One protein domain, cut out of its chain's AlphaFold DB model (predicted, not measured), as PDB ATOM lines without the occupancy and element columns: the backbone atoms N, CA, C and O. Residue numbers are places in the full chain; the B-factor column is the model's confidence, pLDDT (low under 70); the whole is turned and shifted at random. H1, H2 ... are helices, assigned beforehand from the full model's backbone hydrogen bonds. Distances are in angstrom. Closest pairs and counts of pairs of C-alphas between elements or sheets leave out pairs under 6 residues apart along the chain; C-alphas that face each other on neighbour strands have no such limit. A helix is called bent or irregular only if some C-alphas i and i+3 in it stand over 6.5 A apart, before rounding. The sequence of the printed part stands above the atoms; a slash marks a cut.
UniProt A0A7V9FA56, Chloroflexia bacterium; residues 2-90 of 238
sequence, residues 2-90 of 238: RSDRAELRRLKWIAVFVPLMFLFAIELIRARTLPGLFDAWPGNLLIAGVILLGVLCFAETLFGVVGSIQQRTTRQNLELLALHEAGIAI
ATOM      1  N   ARG A   2      58.723  16.425 -21.117       46.47
ATOM      2  CA  ARG A   2      58.350  17.824 -21.472       46.47
ATOM      3  C   ARG A   2      56.825  18.063 -21.480       46.47
ATOM      4  O   ARG A   2      56.397  19.156 -21.126       46.47
ATOM      5  N   SER A   3      56.034  17.034 -21.809       50.75
ATOM      6  CA  SER A   3      54.560  17.072 -21.800       50.75
ATOM      7  C   SER A   3      53.978  17.127 -20.379       50.75
ATOM      8  O   SER A   3      53.153  17.987 -20.079       50.75
ATOM      9  N   ASP A   4      54.508  16.316 -19.456       50.75
ATOM     10  CA  ASP A   4      53.978  16.195 -18.084       50.75
ATOM     11  C   ASP A   4      54.116  17.487 -17.268       50.75
ATOM     12  O   ASP A   4      53.238  17.846 -16.485       50.75
ATOM     13  N   ARG A   5      55.194  18.259 -17.485       56.91
ATOM     14  CA  ARG A   5      55.355  19.573 -16.834       56.91
ATOM     15  C   ARG A   5      54.332  20.594 -17.327       56.91
ATOM     16  O   ARG A   5      53.946  21.469 -16.556       56.91
ATOM     17  N   ALA A   6      53.916  20.514 -18.592       58.44
ATOM     18  CA  ALA A   6      52.921  21.420 -19.153       58.44
ATOM     19  C   ALA A   6      51.513  21.089 -18.636       58.44
ATOM     20  O   ALA A   6      50.769  22.009 -18.291       58.44
ATOM     21  N   GLU A   7      51.182  19.802 -18.498       59.12
ATOM     22  CA  GLU A   7      49.915  19.341 -17.914       59.12
ATOM     23  C   GLU A   7      49.808  19.667 -16.424       59.12
ATOM     24  O   GLU A   7      48.820  20.267 -16.002       59.12
ATOM     25  N   LEU A   8      50.856  19.405 -15.637       60.66
ATOM     26  CA  LEU A   8      50.892  19.774 -14.215       60.66
ATOM     27  C   LEU A   8      50.773  21.288 -14.010       60.66
ATOM     28  O   LEU A   8      50.128  21.748 -13.067       60.66
ATOM     29  N   ARG A   9      51.367  22.090 -14.902       66.06
ATOM     30  CA  ARG A   9      51.261  23.554 -14.842       66.06
ATOM     31  C   ARG A   9      49.855  24.032 -15.210       66.06
ATOM     32  O   ARG A   9      49.358  24.949 -14.564       66.06
ATOM     33  N   ARG A  10      49.200  23.413 -16.198       66.94
ATOM     34  CA  ARG A  10      47.792  23.691 -16.541       66.94
ATOM     35  C   ARG A  10      46.857  23.325 -15.393       66.94
ATOM     36  O   ARG A  10      46.009  24.134 -15.041       66.94
ATOM     37  N   LEU A  11      47.068  22.173 -14.758       67.94
ATOM     38  CA  LEU A  11      46.263  21.717 -13.627       67.94
ATOM     39  C   LEU A  11      46.366  22.667 -12.423       67.94
ATOM     40  O   LEU A  11      45.349  23.013 -11.831       67.94
ATOM     41  N   LYS A  12      47.573  23.164 -12.110       71.25
ATOM     42  CA  LYS A  12      47.779  24.177 -11.059       71.25
ATOM     43  C   LYS A  12      47.014  25.471 -11.333       71.25
ATOM     44  O   LYS A  12      46.377  26.002 -10.432       71.25
ATOM     45  N   TRP A  13      47.054  25.973 -12.567       74.25
ATOM     46  CA  TRP A  13      46.328  27.192 -12.925       74.25
ATOM     47  C   TRP A  13      44.810  26.990 -12.926       74.25
ATOM     48  O   TRP A  13      44.095  27.881 -12.481       74.25
ATOM     49  N   ILE A  14      44.317  25.820 -13.340       74.56
ATOM     50  CA  ILE A  14      42.888  25.467 -13.263       74.56
ATOM     51  C   ILE A  14      42.431  25.410 -11.801       74.56
ATOM     52  O   ILE A  14      41.418  26.013 -11.459       74.56
ATOM     53  N   ALA A  15      43.207  24.769 -10.923       73.12
ATOM     54  CA  ALA A  15      42.896  24.672  -9.499       73.12
ATOM     55  C   ALA A  15      42.830  26.040  -8.792       73.12
ATOM     56  O   ALA A  15      42.110  26.192  -7.813       73.12
ATOM     57  N   VAL A  16      43.554  27.049  -9.284       77.50
ATOM     58  CA  VAL A  16      43.556  28.397  -8.693       77.50
ATOM     59  C   VAL A  16      42.509  29.309  -9.340       77.50
ATOM     60  O   VAL A  16      41.765  29.987  -8.637       77.50
ATOM     61  N   PHE A  17      42.417  29.333 -10.672       80.88
ATOM     62  CA  PHE A  17      41.543  30.274 -11.377       80.88
ATOM     63  C   PHE A  17      40.072  29.865 -11.390       80.88
ATOM     64  O   PHE A  17      39.225  30.754 -11.397       80.88
ATOM     65  N   VAL A  18      39.741  28.569 -11.378       81.69
ATOM     66  CA  VAL A  18      38.335  28.123 -11.407       81.69
ATOM     67  C   VAL A  18      37.564  28.593 -10.161       81.69
ATOM     68  O   VAL A  18      36.515  29.214 -10.341       81.69
ATOM     69  N   PRO A  19      38.074  28.427  -8.922       81.12
ATOM     70  CA  PRO A  19      37.406  28.961  -7.731       81.12
ATOM     71  C   PRO A  19      37.320  30.494  -7.714       81.12
ATOM     72  O   PRO A  19      36.283  31.050  -7.362       81.12
ATOM     73  N   LEU A  20      38.385  31.190  -8.133       83.50
ATOM     74  CA  LEU A  20      38.418  32.658  -8.197       83.50
ATOM     75  C   LEU A  20      37.390  33.218  -9.190       83.50
ATOM     76  O   LEU A  20      36.665  34.155  -8.863       83.50
ATOM     77  N   MET A  21      37.294  32.623 -10.381       85.31
ATOM     78  CA  MET A  21      36.305  32.999 -11.395       85.31
ATOM     79  C   MET A  21      34.875  32.713 -10.934       85.31
ATOM     80  O   MET A  21      33.981  33.511 -11.205       85.31
ATOM     81  N   PHE A  22      34.660  31.610 -10.214       85.62
ATOM     82  CA  PHE A  22      33.365  31.273  -9.627       85.62
ATOM     83  C   PHE A  22      32.925  32.309  -8.581       85.62
ATOM     84  O   PHE A  22      31.811  32.824  -8.661       85.62
ATOM     85  N   LEU A  23      33.818  32.690  -7.659       83.69
ATOM     86  CA  LEU A  23      33.545  33.739  -6.668       83.69
ATOM     87  C   LEU A  23      33.294  35.103  -7.324       83.69
ATOM     88  O   LEU A  23      32.352  35.800  -6.952       83.69
ATOM     89  N   PHE A  24      34.087  35.469  -8.334       86.50
ATOM     90  CA  PHE A  24      33.899  36.716  -9.077       86.50
ATOM     91  C   PHE A  24      32.559  36.751  -9.828       86.50
ATOM     92  O   PHE A  24      31.888  37.782  -9.844       86.50
ATOM     93  N   ALA A  25      32.135  35.630 -10.417       84.62
ATOM     94  CA  ALA A  25      30.838  35.522 -11.080       84.62
ATOM     95  C   ALA A  25      29.673  35.690 -10.091       84.62
ATOM     96  O   ALA A  25      28.728  36.418 -10.394       84.62
ATOM     97  N   ILE A  26      29.758  35.083  -8.901       82.56
ATOM     98  CA  ILE A  26      28.772  35.273  -7.824       82.56
ATOM     99  C   ILE A  26      28.690  36.749  -7.418       82.56
ATOM    100  O   ILE A  26      27.592  37.299  -7.326       82.56
ATOM    101  N   GLU A  27      29.833  37.407  -7.229       81.69
ATOM    102  CA  GLU A  27      29.900  38.822  -6.846       81.69
ATOM    103  C   GLU A  27      29.312  39.745  -7.926       81.69
ATOM    104  O   GLU A  27      28.567  40.681  -7.629       81.69
ATOM    105  N   LEU A  28      29.592  39.449  -9.198       83.19
ATOM    106  CA  LEU A  28      29.060  40.191 -10.340       83.19
ATOM    107  C   LEU A  28      27.540  40.029 -10.469       83.19
ATOM    108  O   LEU A  28      26.847  41.001 -10.772       83.19
ATOM    109  N   ILE A  29      27.020  38.822 -10.218       81.25
ATOM    110  CA  ILE A  29      25.578  38.549 -10.165       81.25
ATOM    111  C   ILE A  29      24.958  39.351  -9.019       81.25
ATOM    112  O   ILE A  29      24.032  40.125  -9.262       81.25
ATOM    113  N   ARG A  30      25.519  39.277  -7.806       75.12
ATOM    114  CA  ARG A  30      25.058  40.061  -6.647       75.12
ATOM    115  C   ARG A  30      24.982  41.559  -6.958       75.12
ATOM    116  O   ARG A  30      24.012  42.213  -6.600       75.12
ATOM    117  N   ALA A  31      25.978  42.096  -7.665       75.25
ATOM    118  CA  ALA A  31      26.035  43.510  -8.033       75.25
ATOM    119  C   ALA A  31      25.041  43.922  -9.141       75.25
ATOM    120  O   ALA A  31      24.724  45.105  -9.262       75.25
ATOM    121  N   ARG A  32      24.569  42.984  -9.979       78.38
ATOM    122  CA  ARG A  32      23.715  43.265 -11.153       78.38
ATOM    123  C   ARG A  32      22.237  42.935 -10.944       78.38
ATOM    124  O   ARG A  32      21.389  43.649 -11.475       78.38
ATOM    125  N   THR A  33      21.907  41.876 -10.209       67.25
ATOM    126  CA  THR A  33      20.519  41.451  -9.959       67.25
ATOM    127  C   THR A  33      19.998  42.022  -8.639       67.25
ATOM    128  O   THR A  33      20.118  41.380  -7.609       67.25
ATOM    129  N   LEU A  34      19.411  43.224  -8.706       58.56
ATOM    130  CA  LEU A  34      18.541  43.883  -7.708       58.56
ATOM    131  C   LEU A  34      19.054  43.915  -6.239       58.56
ATOM    132  O   LEU A  34      18.889  42.928  -5.520       58.56
ATOM    133  N   PRO A  35      19.539  45.072  -5.731       60.72
ATOM    134  CA  PRO A  35      20.107  45.185  -4.378       60.72
ATOM    135  C   PRO A  35      19.174  44.682  -3.255       60.72
ATOM    136  O   PRO A  35      19.610  43.980  -2.351       60.72
ATOM    137  N   GLY A  36      17.858  44.898  -3.374       58.66
ATOM    138  CA  GLY A  36      16.899  44.551  -2.316       58.66
ATOM    139  C   GLY A  36      16.621  43.057  -2.083       58.66
ATOM    140  O   GLY A  36      16.025  42.724  -1.063       58.66
ATOM    141  N   LEU A  37      17.019  42.147  -2.985       59.69
ATOM    142  CA  LEU A  37      16.782  40.700  -2.812       59.69
ATOM    143  C   LEU A  37      17.879  40.022  -1.967       59.69
ATOM    144  O   LEU A  37      17.624  39.014  -1.308       59.69
ATOM    145  N   PHE A  38      19.092  40.581  -1.989       58.16
ATOM    146  CA  PHE A  38      20.279  40.041  -1.318       58.16
ATOM    147  C   PHE A  38      20.626  40.763  -0.008       58.16
ATOM    148  O   PHE A  38      21.354  40.204   0.806       58.16
ATOM    149  N   ASP A  39      20.052  41.943   0.241       64.00
ATOM    150  CA  ASP A  39      20.190  42.665   1.517       64.00
ATOM    151  C   ASP A  39      19.407  42.003   2.673       64.00
ATOM    152  O   ASP A  39      19.617  42.312   3.847       64.00
ATOM    153  N   ALA A  40      18.511  41.060   2.360       69.06
ATOM    154  CA  ALA A  40      17.765  40.277   3.337       69.06
ATOM    155  C   ALA A  40      18.507  38.982   3.719       69.06
ATOM    156  O   ALA A  40      19.128  38.320   2.885       69.06
ATOM    157  N   TRP A  41      18.360  38.553   4.979       73.50
ATOM    158  CA  TRP A  41      18.969  37.324   5.512       73.50
ATOM    159  C   TRP A  41      18.792  36.041   4.650       73.50
ATOM    160  O   TRP A  41      19.726  35.234   4.643       73.50
ATOM    161  N   PRO A  42      17.703  35.831   3.866       78.50
ATOM    162  CA  PRO A  42      17.558  34.646   3.012       78.50
ATOM    163  C   PRO A  42      18.475  34.647   1.777       78.50
ATOM    164  O   PRO A  42      18.908  33.582   1.337       78.50
ATOM    165  N   GLY A  43      18.799  35.819   1.218       77.56
ATOM    166  CA  GLY A  43      19.664  35.932   0.037       77.56
ATOM    167  C   GLY A  43      21.108  35.528   0.340       77.56
ATOM    168  O   GLY A  43      21.728  34.789  -0.427       77.56
ATOM    169  N   ASN A  44      21.606  35.915   1.517       78.75
ATOM    170  CA  ASN A  44      22.932  35.521   1.999       78.75
ATOM    171  C   ASN A  44      23.042  34.010   2.253       78.75
ATOM    172  O   ASN A  44      24.083  33.419   1.968       78.75
ATOM    173  N   LEU A  45      21.970  33.366   2.729       84.31
ATOM    174  CA  LEU A  45      21.918  31.907   2.897       84.31
ATOM    175  C   LEU A  45      21.986  31.161   1.562       84.31
ATOM    176  O   LEU A  45      22.686  30.154   1.460       84.31
ATOM    177  N   LEU A  46      21.305  31.664   0.530       83.94
ATOM    178  CA  LEU A  46      21.332  31.064  -0.806       83.94
ATOM    179  C   LEU A  46      22.741  31.150  -1.413       83.94
ATOM    180  O   LEU A  46      23.267  30.146  -1.893       83.94
ATOM    181  N   ILE A  47      23.393  32.313  -1.308       82.25
ATOM    182  CA  ILE A  47      24.784  32.499  -1.756       82.25
ATOM    183  C   ILE A  47      25.737  31.579  -0.986       82.25
ATOM    184  O   ILE A  47      26.555  30.899  -1.604       82.25
ATOM    185  N   ALA A  48      25.616  31.509   0.342       82.94
ATOM    186  CA  ALA A  48      26.445  30.628   1.162       82.94
ATOM    187  C   ALA A  48      26.290  29.151   0.756       82.94
ATOM    188  O   ALA A  48      27.288  28.436   0.664       82.94
ATOM    189  N   GLY A  49      25.069  28.708   0.439       87.94
ATOM    190  CA  GLY A  49      24.800  27.358  -0.062       87.94
ATOM    191  C   GLY A  49      25.442  27.076  -1.424       87.94
ATOM    192  O   GLY A  49      26.051  26.022  -1.608       87.94
ATOM    193  N   VAL A  50      25.372  28.027  -2.362       88.31
ATOM    194  CA  VAL A  50      26.014  27.911  -3.686       88.31
ATOM    195  C   VAL A  50      27.539  27.875  -3.563       88.31
ATOM    196  O   VAL A  50      28.185  27.053  -4.216       88.31
ATOM    197  N   ILE A  51      28.121  28.709  -2.695       86.62
ATOM    198  CA  ILE A  51      29.561  28.692  -2.408       86.62
ATOM    199  C   ILE A  51      29.970  27.343  -1.816       86.62
ATOM    200  O   ILE A  51      30.937  26.748  -2.283       86.62
ATOM    201  N   LEU A  52      29.221  26.833  -0.836       89.25
ATOM    202  CA  LEU A  52      29.504  25.548  -0.198       89.25
ATOM    203  C   LEU A  52      29.471  24.389  -1.207       89.25
ATOM    204  O   LEU A  52      30.400  23.584  -1.237       89.25
ATOM    205  N   LEU A  53      28.451  24.331  -2.069       91.00
ATOM    206  CA  LEU A  53      28.351  23.343  -3.152       91.00
ATOM    207  C   LEU A  53      29.521  23.444  -4.137       91.00
ATOM    208  O   LEU A  53      30.092  22.422  -4.521       91.00
ATOM    209  N   GLY A  54      29.904  24.666  -4.514       86.44
ATOM    210  CA  GLY A  54      31.054  24.914  -5.383       86.44
ATOM    211  C   GLY A  54      32.368  24.434  -4.765       86.44
ATOM    212  O   GLY A  54      33.152  23.762  -5.434       86.44
ATOM    213  N   VAL A  55      32.585  24.712  -3.474       88.88
ATOM    214  CA  VAL A  55      33.765  24.253  -2.721       88.88
ATOM    215  C   VAL A  55      33.797  22.728  -2.610       88.88
ATOM    216  O   VAL A  55      34.851  22.139  -2.831       88.88
ATOM    217  N   LEU A  56      32.664  22.081  -2.319       89.31
ATOM    218  CA  LEU A  56      32.570  20.618  -2.223       89.31
ATOM    219  C   LEU A  56      32.871  19.932  -3.565       89.31
ATOM    220  O   LEU A  56      33.716  19.042  -3.618       89.31
ATOM    221  N   CYS A  57      32.252  20.392  -4.655       87.81
ATOM    222  CA  CYS A  57      32.495  19.870  -6.006       87.81
ATOM    223  C   CYS A  57      33.961  20.058  -6.438       87.81
ATOM    224  O   CYS A  57      34.597  19.153  -6.994       87.81
ATOM    225  N   PHE A  58      34.530  21.227  -6.130       85.38
ATOM    226  CA  PHE A  58      35.935  21.507  -6.391       85.38
ATOM    227  C   PHE A  58      36.866  20.591  -5.582       85.38
ATOM    228  O   PHE A  58      37.815  20.040  -6.144       85.38
ATOM    229  N   ALA A  59      36.583  20.390  -4.292       83.31
ATOM    230  CA  ALA A  59      37.360  19.510  -3.425       83.31
ATOM    231  C   ALA A  59      37.350  18.060  -3.932       83.31
ATOM    232  O   ALA A  59      38.423  17.481  -4.090       83.31
ATOM    233  N   GLU A  60      36.181  17.495  -4.262       85.19
ATOM    234  CA  GLU A  60      36.090  16.130  -4.808       85.19
ATOM    235  C   GLU A  60      36.908  15.961  -6.089       85.19
ATOM    236  O   GLU A  60      37.680  15.008  -6.220       85.19
ATOM    237  N   THR A  61      36.802  16.919  -7.013       83.50
ATOM    238  CA  THR A  61      37.557  16.884  -8.271       83.50
ATOM    239  C   THR A  61      39.064  16.906  -8.009       83.50
ATOM    240  O   THR A  61      39.819  16.130  -8.597       83.50
ATOM    241  N   LEU A  62      39.521  17.777  -7.104       84.75
ATOM    242  CA  LEU A  62      40.938  17.933  -6.790       84.75
ATOM    243  C   LEU A  62      41.505  16.683  -6.101       84.75
ATOM    244  O   LEU A  62      42.572  16.206  -6.495       84.75
ATOM    245  N   PHE A  63      40.773  16.101  -5.147       84.50
ATOM    246  CA  PHE A  63      41.154  14.838  -4.509       84.50
ATOM    247  C   PHE A  63      41.153  13.664  -5.494       84.50
ATOM    248  O   PHE A  63      42.074  12.847  -5.454       84.50
ATOM    249  N   GLY A  64      40.203  13.608  -6.433       81.56
ATOM    250  CA  GLY A  64      40.180  12.597  -7.494       81.56
ATOM    251  C   GLY A  64      41.402  12.679  -8.413       81.56
ATOM    252  O   GLY A  64      42.039  11.663  -8.704       81.56
ATOM    253  N   VAL A  65      41.799  13.891  -8.816       80.50
ATOM    254  CA  VAL A  65      43.002  14.085  -9.641       80.50
ATOM    255  C   VAL A  65      44.267  13.704  -8.872       80.50
ATOM    256  O   VAL A  65      45.095  12.968  -9.411       80.50
ATOM    257  N   VAL A  66      44.415  14.133  -7.616       81.19
ATOM    258  CA  VAL A  66      45.565  13.752  -6.776       81.19
ATOM    259  C   VAL A  66      45.629  12.233  -6.591       81.19
ATOM    260  O   VAL A  66      46.695  11.648  -6.789       81.19
ATOM    261  N   GLY A  67      44.496  11.583  -6.309       79.38
ATOM    262  CA  GLY A  67      44.402  10.126  -6.208       79.38
ATOM    263  C   GLY A  67      44.829   9.423  -7.499       79.38
ATOM    264  O   GLY A  67      45.614   8.476  -7.455       79.38
ATOM    265  N   SER A  68      44.408   9.935  -8.660       79.00
ATOM    266  CA  SER A  68      44.799   9.375  -9.962       79.00
ATOM    267  C   SER A  68      46.294   9.539 -10.269       79.00
ATOM    268  O   SER A  68      46.913   8.634 -10.834       79.00
ATOM    269  N   ILE A  69      46.901  10.663  -9.867       80.69
ATOM    270  CA  ILE A  69      48.343  10.900 -10.020       80.69
ATOM    271  C   ILE A  69      49.120   9.926  -9.136       80.69
ATOM    272  O   ILE A  69      50.051   9.286  -9.623       80.69
ATOM    273  N   GLN A  70      48.715   9.759  -7.874       81.62
ATOM    274  CA  GLN A  70      49.370   8.810  -6.974       81.62
ATOM    275  C   GLN A  70      49.250   7.372  -7.481       81.62
ATOM    276  O   GLN A  70      50.251   6.664  -7.510       81.62
ATOM    277  N   GLN A  71      48.076   6.957  -7.967       83.06
ATOM    278  CA  GLN A  71      47.904   5.627  -8.561       83.06
ATOM    279  C   GLN A  71      48.819   5.403  -9.769       83.06
ATOM    280  O   GLN A  71      49.419   4.335  -9.884       83.06
ATOM    281  N   ARG A  72      48.972   6.402 -10.655       82.56
ATOM    282  CA  ARG A  72      49.914   6.318 -11.785       82.56
ATOM    283  C   ARG A  72      51.351   6.157 -11.308       82.56
ATOM    284  O   ARG A  72      52.041   5.281 -11.814       82.56
ATOM    285  N   THR A  73      51.784   6.951 -10.331       87.00
ATOM    286  CA  THR A  73      53.146   6.865  -9.785       87.00
ATOM    287  C   THR A  73      53.406   5.517  -9.117       87.00
ATOM    288  O   THR A  73      54.435   4.904  -9.383       87.00
ATOM    289  N   THR A  74      52.474   5.009  -8.308       87.56
ATOM    290  CA  THR A  74      52.614   3.687  -7.677       87.56
ATOM    291  C   THR A  74      52.678   2.582  -8.725       87.56
ATOM    292  O   THR A  74      53.550   1.724  -8.643       87.56
ATOM    293  N   ARG A  75      51.816   2.626  -9.749       86.38
ATOM    294  CA  ARG A  75      51.837   1.645 -10.842       86.38
ATOM    295  C   ARG A  75      53.154   1.680 -11.618       86.38
ATOM    296  O   ARG A  75      53.724   0.626 -11.860       86.38
ATOM    297  N   GLN A  76      53.648   2.870 -11.959       86.25
ATOM    298  CA  GLN A  76      54.938   3.040 -12.637       86.25
ATOM    299  C   GLN A  76      56.104   2.522 -11.790       86.25
ATOM    300  O   GLN A  76      56.995   1.872 -12.321       86.25
ATOM    301  N   ASN A  77      56.093   2.771 -10.478       87.31
ATOM    302  CA  ASN A  77      57.118   2.243  -9.580       87.31
ATOM    303  C   ASN A  77      57.072   0.714  -9.494       87.31
ATOM    304  O   ASN A  77      58.119   0.086  -9.568       87.31
ATOM    305  N   LEU A  78      55.884   0.112  -9.377       90.31
ATOM    306  CA  LEU A  78      55.741  -1.349  -9.373       90.31
ATOM    307  C   LEU A  78      56.235  -1.971 -10.684       90.31
ATOM    308  O   LEU A  78      56.926  -2.982 -10.660       90.31
ATOM    309  N   GLU A  79      55.921  -1.347 -11.817       89.56
ATOM    310  CA  GLU A  79      56.398  -1.790 -13.128       89.56
ATOM    311  C   GLU A  79      57.926  -1.685 -13.245       89.56
ATOM    312  O   GLU A  79      58.570  -2.635 -13.678       89.56
ATOM    313  N   LEU A  80      58.526  -0.576 -12.798       91.50
ATOM    314  CA  LEU A  80      59.983  -0.416 -12.770       91.50
ATOM    315  C   LEU A  80      60.668  -1.442 -11.862       91.50
ATOM    316  O   LEU A  80      61.710  -1.967 -12.241       91.50
ATOM    317  N   LEU A  81      60.093  -1.735 -10.691       88.94
ATOM    318  CA  LEU A  81      60.613  -2.759  -9.783       88.94
ATOM    319  C   LEU A  81      60.572  -4.143 -10.437       88.94
ATOM    320  O   LEU A  81      61.593  -4.822 -10.447       88.94
ATOM    321  N   ALA A  82      59.452  -4.513 -11.061       87.75
ATOM    322  CA  ALA A  82      59.324  -5.793 -11.757       87.75
ATOM    323  C   ALA A  82      60.303  -5.920 -12.938       87.75
ATOM    324  O   ALA A  82      60.909  -6.970 -13.136       87.75
ATOM    325  N   LEU A  83      60.497  -4.846 -13.713       89.38
ATOM    326  CA  LEU A  83      61.478  -4.823 -14.805       89.38
ATOM    327  C   LEU A  83      62.916  -4.924 -14.292       89.38
ATOM    328  O   LEU A  83      63.744  -5.585 -14.914       89.38
ATOM    329  N   HIS A  84      63.222  -4.264 -13.177       86.00
ATOM    330  CA  HIS A  84      64.539  -4.331 -12.556       86.00
ATOM    331  C   HIS A  84      64.837  -5.735 -12.026       86.00
ATOM    332  O   HIS A  84      65.907  -6.268 -12.301       86.00
ATOM    333  N   GLU A  85      63.874  -6.344 -11.336       82.19
ATOM    334  CA  GLU A  85      63.966  -7.703 -10.799       82.19
ATOM    335  C   GLU A  85      64.126  -8.742 -11.916       82.19
ATOM    336  O   GLU A  85      65.057  -9.545 -11.880       82.19
ATOM    337  N   ALA A  86      63.310  -8.656 -12.972       79.56
ATOM    338  CA  ALA A  86      63.469  -9.498 -14.157       79.56
ATOM    339  C   ALA A  86      64.842  -9.300 -14.826       79.56
ATOM    340  O   ALA A  86      65.458 -10.262 -15.277       79.56
ATOM    341  N   GLY A  87      65.337  -8.059 -14.873       75.75
ATOM    342  CA  GLY A  87      66.663  -7.743 -15.395       75.75
ATOM    343  C   GLY A  87      67.785  -8.413 -14.604       75.75
ATOM    344  O   GLY A  87      68.646  -9.038 -15.217       75.75
ATOM    345  N   ILE A  88      67.751  -8.325 -13.268       80.00
ATOM    346  CA  ILE A  88      68.741  -8.957 -12.380       80.00
ATOM    347  C   ILE A  88      68.735 -10.475 -12.565       80.00
ATOM    348  O   ILE A  88      69.796 -11.046 -12.818       80.00
ATOM    349  N   ALA A  89      67.558 -11.105 -12.511       73.94
ATOM    350  CA  ALA A  89      67.427 -12.554 -12.646       73.94
ATOM    351  C   ALA A  89      68.026 -13.061 -13.970       73.94
ATOM    352  O   ALA A  89      68.858 -13.964 -13.974       73.94
ATOM    353  N   ILE A  90      67.694 -12.408 -15.091       76.31
ATOM    354  CA  ILE A  90      68.230 -12.773 -16.411       76.31
ATOM    355  C   ILE A  90      69.749 -12.582 -16.463       76.31
ATOM    356  O   ILE A  90      70.460 -13.417 -17.024       76.31
TER     357      ILE A  90
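AT A GLANCE: This is residues 2 to 90 of the 238 residues of a protein of Chloroflexia bacterium (UniProt A0A7V9FA56). Two long helices, H1 and H3, run side by side in opposite ways as a long, slim helical hairpin shape, with the short helix H2 in the turn that joins them at one end. The arms are unequal: H3 runs on well past H1, and its residues 66 to 90 stick out alone and make much of the length. The printed part has 89 residues with three named helices, in the order H1, H2, H3, and no named strand; the class is all helix. The whole is extended, a rod with a radius of gyration of the C-alphas of 22.1 A and spans of 78 by 25 by 9 A.

IN THESE COORDINATES: H1 holds residues 2 to 32 and begins at C-alpha 2, (58.350, 17.824, -21.472); it is 44.2 A long from first to last C-alpha. It has a kink of 26 degrees near residue 18, and it is neither bent nor irregular, but only just: C-alphas 16 and 19 are 6.3 A apart. H2 holds residues 35 to 38. H3 holds residues 41 to 90, 73.6 A from C-alpha 41 at (18.969, 37.324, 5.512) to C-alpha 90 at (68.230, -12.773, -16.411).

HOW THE PARTS SIT: H1 touches H3 with residues 15 to 26 alone, meeting residues 47 to 62 of H3. Their closest C-alphas, of Ala 15 and Leu 62, are 7.5 A apart. They run opposite ways at a shallow tilt of 6 degrees. H2 is close to H3 but not clearly touching, the closest C-alphas being those of Phe 38 and Asn 44, 6.2 A apart. Every O i to N i+4 pair is within hydrogen-bond range in H3, and 24 of 27 are in H1; H2 is too short for such a pair.

THE WHOLE: The C-alphas farthest apart, of Gly 36 and Ile 90, are 78.2 A apart. The printed part has no cut, and both links are tight. Residues 2 to 10, 31 to 37 and 66 to 90 stand free. The mean pLDDT of the printed part is 78.2; residues 2 to 11 and 33 to 40 are under 70.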